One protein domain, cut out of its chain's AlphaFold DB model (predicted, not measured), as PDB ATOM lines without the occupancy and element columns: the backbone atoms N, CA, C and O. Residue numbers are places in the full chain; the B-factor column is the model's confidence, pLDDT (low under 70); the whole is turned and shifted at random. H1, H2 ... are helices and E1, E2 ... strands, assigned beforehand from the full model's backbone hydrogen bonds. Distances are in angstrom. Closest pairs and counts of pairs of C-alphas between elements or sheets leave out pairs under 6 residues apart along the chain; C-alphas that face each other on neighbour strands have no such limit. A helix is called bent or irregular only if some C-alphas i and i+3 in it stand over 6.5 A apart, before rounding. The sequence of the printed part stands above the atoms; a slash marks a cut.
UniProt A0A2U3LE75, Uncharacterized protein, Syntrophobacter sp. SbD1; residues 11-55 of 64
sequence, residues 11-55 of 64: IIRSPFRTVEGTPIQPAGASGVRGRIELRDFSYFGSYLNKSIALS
ATOM      1  N   ILE A  11     -44.313  -8.053 -37.996       95.94
ATOM      2  CA  ILE A  11     -44.931  -6.864 -38.581       95.94
ATOM      3  C   ILE A  11     -46.402  -6.830 -38.167       95.94
ATOM      4  O   ILE A  11     -47.104  -7.839 -38.229       95.94
ATOM      5  N   ILE A  12     -46.883  -5.653 -37.775       95.88
ATOM      6  CA  ILE A  12     -48.302  -5.414 -37.508       95.88
ATOM      7  C   ILE A  12     -48.955  -4.892 -38.791       95.88
ATOM      8  O   ILE A  12     -48.503  -3.908 -39.376       95.88
ATOM      9  N   ARG A  13     -50.036  -5.542 -39.225       96.25
ATOM     10  CA  ARG A  13     -50.919  -5.096 -40.308       96.25
ATOM     11  C   ARG A  13     -52.196  -4.543 -39.689       96.25
ATOM     12  O   ARG A  13     -52.983  -5.294 -39.111       96.25
ATOM     13  N   SER A  14     -52.396  -3.237 -39.812       95.38
ATOM     14  CA  SER A  14     -53.589  -2.544 -39.324       95.38
ATOM     15  C   SER A  14     -54.256  -1.759 -40.463       95.38
ATOM     16  O   SER A  14     -53.581  -1.433 -41.445       95.38
ATOM     17  N   PRO A  15     -55.558  -1.450 -40.365       95.19
ATOM     18  CA  PRO A  15     -56.220  -0.574 -41.330       95.19
ATOM     19  C   PRO A  15     -55.845   0.905 -41.146       95.19
ATOM     20  O   PRO A  15     -56.127   1.710 -42.032       95.19
ATOM     21  N   PHE A  16     -55.197   1.272 -40.037       95.81
ATOM     22  CA  PHE A  16     -54.735   2.632 -39.784       95.81
ATOM     23  C   PHE A  16     -53.466   2.906 -40.596       95.81
ATOM     24  O   PHE A  16     -52.430   2.271 -40.391       95.81
ATOM     25  N   ARG A  17     -53.569   3.818 -41.571       93.44
ATOM     26  CA  ARG A  17     -52.488   4.127 -42.528       93.44
ATOM     27  C   ARG A  17     -51.702   5.391 -42.187       93.44
ATOM     28  O   ARG A  17     -50.600   5.557 -42.697       93.44
ATOM     29  N   THR A  18     -52.263   6.266 -41.358       95.38
ATOM     30  CA  THR A  18     -51.632   7.517 -40.924       95.38
ATOM     31  C   THR A  18     -51.824   7.709 -39.424       95.38
ATOM     32  O   THR A  18     -52.663   7.047 -38.802       95.38
ATOM     33  N   VAL A  19     -51.034   8.604 -38.836       93.62
ATOM     34  CA  VAL A  19     -51.054   8.860 -37.390       93.62
ATOM     35  C   VAL A  19     -52.384   9.487 -36.970       93.62
ATOM     36  O   VAL A  19     -52.949   9.079 -35.963       93.62
ATOM     37  N   GLU A  20     -52.937  10.394 -37.775       93.88
ATOM     38  CA  GLU A  20     -54.190  11.110 -37.496       93.88
ATOM     39  C   GLU A  20     -55.401  10.170 -37.460       93.88
ATOM     40  O   GLU A  20     -56.350  10.402 -36.714       93.88
ATOM     41  N   GLY A  21     -55.369   9.095 -38.256       90.50
ATOM     42  CA  GLY A  21     -56.402   8.058 -38.259       90.50
ATOM     43  C   GLY A  21     -56.190   6.964 -37.210       90.50
ATOM     44  O   GLY A  21     -57.059   6.110 -37.054       90.50
ATOM     45  N   THR A  22     -55.047   6.952 -36.517       95.81
ATOM     46  CA  THR A  22     -54.726   5.942 -35.502       95.81
ATOM     47  C   THR A  22     -55.279   6.384 -34.147       95.81
ATOM     48  O   THR A  22     -55.015   7.505 -33.713       95.81
ATOM     49  N   PRO A  23     -56.029   5.532 -33.429       95.12
ATOM     50  CA  PRO A  23     -56.545   5.908 -32.124       95.12
ATOM     51  C   PRO A  23     -55.403   6.102 -31.122       95.12
ATOM     52  O   PRO A  23     -54.461   5.314 -31.077       95.12
ATOM     53  N   ILE A  24     -55.533   7.123 -30.270       95.69
ATOM     54  CA  ILE A  24     -54.550   7.443 -29.217       95.69
ATOM     55  C   ILE A  24     -54.348   6.250 -28.274       95.69
ATOM     56  O   ILE A  24     -53.256   6.045 -27.752       95.69
ATOM     57  N   GLN A  25     -55.401   5.456 -28.057       95.88
ATOM     58  CA  GLN A  25     -55.369   4.263 -27.219       95.88
ATOM     59  C   GLN A  25     -55.923   3.044 -27.967       95.88
ATOM     60  O   GLN A  25     -56.936   3.178 -28.661       95.88
ATOM     61  N   PRO A  26     -55.352   1.836 -27.776       92.31
ATOM     62  CA  PRO A  26     -55.805   0.624 -28.462       92.31
ATOM     63  C   PRO A  26     -57.285   0.290 -28.244       92.31
ATOM     64  O   PRO A  26     -57.932  -0.226 -29.150       92.31
ATOM     65  N   ALA A  27     -57.846   0.618 -27.073       96.00
ATOM     66  CA  ALA A  27     -59.266   0.409 -26.786       96.00
ATOM     67  C   ALA A  27     -60.189   1.155 -27.772       96.00
ATOM     68  O   ALA A  27     -61.276   0.673 -28.082       96.00
ATOM     69  N   GLY A  28     -59.732   2.285 -28.326       93.62
ATOM     70  CA  GLY A  28     -60.438   3.023 -29.378       93.62
ATOM     71  C   GLY A  28     -60.508   2.289 -30.722       93.62
ATOM     72  O   GLY A  28     -61.291   2.676 -31.580       93.62
ATOM     73  N   ALA A  29     -59.732   1.215 -30.904       94.31
ATOM     74  CA  ALA A  29     -59.800   0.312 -32.054       94.31
ATOM     75  C   ALA A  29     -60.624  -0.960 -31.771       94.31
ATOM     76  O   ALA A  29     -60.496  -1.942 -32.504       94.31
ATOM     77  N   SER A  30     -61.428  -1.002 -30.701       95.44
ATOM     78  CA  SER A  30     -62.234  -2.187 -30.382       95.44
ATOM     79  C   SER A  30     -63.117  -2.596 -31.570       95.44
ATOM     80  O   SER A  30     -63.780  -1.765 -32.186       95.44
ATOM     81  N   GLY A  31     -63.085  -3.881 -31.928       95.62
ATOM     82  CA  GLY A  31     -63.790  -4.424 -33.095       95.62
ATOM     83  C   GLY A  31     -63.077  -4.232 -34.441       95.62
ATOM     84  O   GLY A  31     -63.478  -4.845 -35.430       95.62
ATOM     85  N   VAL A  32     -61.991  -3.454 -34.502       95.81
ATOM     86  CA  VAL A  32     -61.196  -3.275 -35.722       95.81
ATOM     87  C   VAL A  32     -60.235  -4.450 -35.897       95.81
ATOM     88  O   VAL A  32     -59.401  -4.742 -35.039       95.81
ATOM     89  N   ARG A  33     -60.321  -5.134 -37.042       96.69
ATOM     90  CA  ARG A  33     -59.474  -6.298 -37.327       96.69
ATOM     91  C   ARG A  33     -58.078  -5.874 -37.785       96.69
ATOM     92  O   ARG A  33     -57.930  -5.194 -38.797       96.69
ATOM     93  N   GLY A  34     -57.061  -6.357 -37.082       94.50
ATOM     94  CA  GLY A  34     -55.662  -6.343 -37.512       94.50
ATOM     95  C   GLY A  34     -55.084  -7.758 -37.569       94.50
ATOM     96  O   GLY A  34     -55.729  -8.724 -37.157       94.50
ATOM     97  N   ARG A  35     -53.859  -7.891 -38.079       97.06
ATOM     98  CA  ARG A  35     -53.101  -9.150 -38.051       97.06
ATOM     99  C   ARG A  35     -51.642  -8.884 -37.714       97.06
ATOM    100  O   ARG A  35     -51.089  -7.856 -38.091       97.06
ATOM    101  N   ILE A  36     -51.021  -9.841 -37.040       97.31
ATOM    102  CA  ILE A  36     -49.579  -9.870 -36.816       97.31
ATOM    103  C   ILE A  36     -48.980 -10.927 -37.745       97.31
ATOM    104  O   ILE A  36     -49.473 -12.054 -37.824       97.31
ATOM    105  N   GLU A  37     -47.936 -10.546 -38.467       97.38
ATOM    106  CA  GLU A  37     -47.073 -11.446 -39.227       97.38
ATOM    107  C   GLU A  37     -45.814 -11.681 -38.397       97.38
ATOM    108  O   GLU A  37     -45.016 -10.764 -38.216       97.38
ATOM    109  N   LEU A  38     -45.653 -12.887 -37.856       95.38
ATOM    110  CA  LEU A  38     -44.440 -13.266 -37.137       95.38
ATOM    111  C   LEU A  38     -43.371 -13.716 -38.129       95.38
ATOM    112  O   LEU A  38     -43.679 -14.342 -39.143       95.38
ATOM    113  N   ARG A  39     -42.118 -13.379 -37.834       91.38
ATOM    114  CA  ARG A  39     -40.963 -13.893 -38.568       91.38
ATOM    115  C   ARG A  39     -40.522 -15.216 -37.960       91.38
ATOM    116  O   ARG A  39     -40.638 -15.416 -36.752       91.38
ATOM    117  N   ASP A  40     -39.982 -16.087 -38.801       89.62
ATOM    118  CA  ASP A  40     -39.456 -17.372 -38.355       89.62
ATOM    119  C   ASP A  40     -38.212 -17.220 -37.483       89.62
ATOM    120  O   ASP A  40     -37.448 -16.259 -37.590       89.62
ATOM    121  N   PHE A  41     -37.961 -18.227 -36.650       80.69
ATOM    122  CA  PHE A  41     -36.811 -18.243 -35.749       80.69
ATOM    123  C   PHE A  41     -35.460 -18.232 -36.488       80.69
ATOM    124  O   PHE A  41     -34.478 -17.677 -35.997       80.69
ATOM    125  N   SER A  42     -35.409 -18.765 -37.712       80.69
ATOM    126  CA  SER A  42     -34.223 -18.694 -38.580       80.69
ATOM    127  C   SER A  42     -33.802 -17.254 -38.907       80.69
ATOM    128  O   SER A  42     -32.640 -17.001 -39.229       80.69
ATOM    129  N   TYR A  43     -34.714 -16.287 -38.767       78.69
ATOM    130  CA  TYR A  43     -34.461 -14.880 -39.044       78.69
ATOM    131  C   TYR A  43     -33.418 -14.254 -38.102       78.69
ATOM    132  O   TYR A  43     -32.651 -13.384 -38.524       78.69
ATOM    133  N   PHE A  44     -33.315 -14.726 -36.853       78.50
ATOM    134  CA  PHE A  44     -32.384 -14.175 -35.861       78.50
ATOM    135  C   PHE A  44     -30.907 -14.362 -36.235       78.50
ATOM    136  O   PHE A  44     -30.095 -13.468 -35.991       78.50
ATOM    137  N   GLY A  45     -30.551 -15.476 -36.885       71.06
ATOM    138  CA  GLY A  45     -29.162 -15.764 -37.270       71.06
ATOM    139  C   GLY A  45     -28.566 -14.721 -38.222       71.06
ATOM    140  O   GLY A  45     -27.374 -14.419 -38.154       71.06
ATOM    141  N   SER A  46     -29.402 -14.096 -39.059       69.94
ATOM    142  CA  SER A  46     -28.976 -13.033 -39.981       69.94
ATOM    143  C   SER A  46     -28.514 -11.757 -39.269       69.94
ATOM    144  O   SER A  46     -27.682 -11.013 -39.792       69.94
ATOM    145  N   TYR A  47     -29.013 -11.511 -38.059       70.81
ATOM    146  CA  TYR A  47     -28.695 -10.305 -37.318       70.81
ATOM    147  C   TYR A  47     -27.443 -10.413 -36.456       70.81
ATOM    148  O   TYR A  47     -26.695  -9.439 -36.388       70.81
ATOM    149  N   LEU A  48     -27.198 -11.577 -35.844       68.12
ATOM    150  CA  LEU A  48     -26.024 -11.813 -34.994       68.12
ATOM    151  C   LEU A  48     -24.720 -11.575 -35.768       68.12
ATOM    152  O   LEU A  48     -23.805 -10.914 -35.279       68.12
ATOM    153  N   ASN A  49     -24.674 -12.011 -37.029       59.47
ATOM    154  CA  ASN A  49     -23.524 -11.784 -37.906       59.47
ATOM    155  C   ASN A  49     -23.319 -10.298 -38.248       59.47
ATOM    156  O   ASN A  49     -22.189  -9.852 -38.441       59.47
ATOM    157  N   LYS A  50     -24.400  -9.508 -38.288       58.81
ATOM    158  CA  LYS A  50     -24.363  -8.076 -38.611       58.81
ATOM    159  C   LYS A  50     -23.943  -7.219 -37.412       58.81
ATOM    160  O   LYS A  50     -23.259  -6.219 -37.602       58.81
ATOM    161  N   SER A  51     -24.307  -7.619 -36.190       56.56
ATOM    162  CA  SER A  51     -23.917  -6.909 -34.958       56.56
ATOM    163  C   SER A  51     -22.430  -7.099 -34.646       56.56
ATOM    164  O   SER A  51     -21.750  -6.143 -34.289       56.56
ATOM    165  N   ILE A  52     -21.889  -8.305 -34.867       58.22
ATOM    166  CA  ILE A  52     -20.456  -8.582 -34.674       58.22
ATOM    167  C   ILE A  52     -19.595  -7.752 -35.641       58.22
ATOM    168  O   ILE A  52     -18.544  -7.246 -35.247       58.22
ATOM    169  N   ALA A  53     -20.051  -7.565 -36.885       57.12
ATOM    170  CA  ALA A  53     -19.342  -6.789 -37.905       57.12
ATOM    171  C   ALA A  53     -19.325  -5.269 -37.645       57.12
ATOM    172  O   ALA A  53     -18.445  -4.580 -38.151       57.12
ATOM    173  N   LEU A  54     -20.285  -4.749 -36.871       54.66
ATOM    174  CA  LEU A  54     -20.383  -3.326 -36.525       54.66
ATOM    175  C   LEU A  54     -19.686  -2.973 -35.207       54.66
ATOM    176  O   LEU A  54     -19.465  -1.794 -34.944       54.66
ATOM    177  N   SER A  55     -19.282  -3.967 -34.410       55.00
ATOM    178  CA  SER A  55     -18.368  -3.720 -33.299       55.00
ATOM    179  C   SER A  55     -16.972  -3.432 -33.868       55.00
ATOM    180  O   SER A  55     -16.388  -4.309 -34.517       55.00
TER     181      SER A  55
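AT A GLANCE: This is residues 11 to 55 of the 64 residues of an uncharacterized protein of Syntrophobacter sp. SbD1 (UniProt A0A2U3LE75). A wide loop is drawn together at its two ends by a small two-strand ribbon, E1 beside E2, with the short helix H1 within the loop; beyond E2 a helical arm, H2, sticks out and stands free. The arm adds much of the length, and the whole is extended, with a radius of gyration of the C-alphas of 16.5 A and spans of 42 by 21 by 16 A. The printed part has 45 residues, with two named strands and two named helices in the order E1, H1, E2, H2. The sheet has the order E1, E2 and is antiparallel; the class is mixed, helices and strands.

IN THESE COORDINATES: E1, residues 11 to 13, begins at C-alpha 11 (-44.931, -6.864, -38.581) and is 6.5 A long. H1, residues 26 to 29, is 5.4 A long. E2, residues 35 to 38, is 9.6 A long. H2, residues 41 to 54, is 22.2 A long and ends at C-alpha 54 (-20.383, -3.326, -36.525). H2 is neither bent nor irregular, but only just: C-alphas 41 and 44 are 6.0 A apart.

HOW THE PARTS SIT: E1 and E2 are antiparallel neighbours at 163 degrees. The C-alphas of Ile 12 and Ile 36 face each other at 4.7 A. N 11 and O 37, 2.8 A, and N 35 and O 13, 2.9 A, are within hydrogen-bond range. H2 is apart from E1 and from H1. In H2, 5 of 10 O i to N i+4 pairs are within range, and 7 of 11 O i to N i+3 pairs; H1 is too short for an O i to N i+4 pair.

THE WHOLE: The C-alphas farthest apart, of Gly 31 and Ser 55, are 45.4 A apart. The printed part has no cut. The link E1 to H1, 12 residues, is long; H1 to E2 and E2 to H2 are tight. Residues 40 to 55, of which 41 to 54 belong to H2, stand free, as do residues 23 to 28, of which 26 to 28 belong to H1. The mean pLDDT of the printed part is 85.4; residue 46 and residues 48 to 55 are under 70.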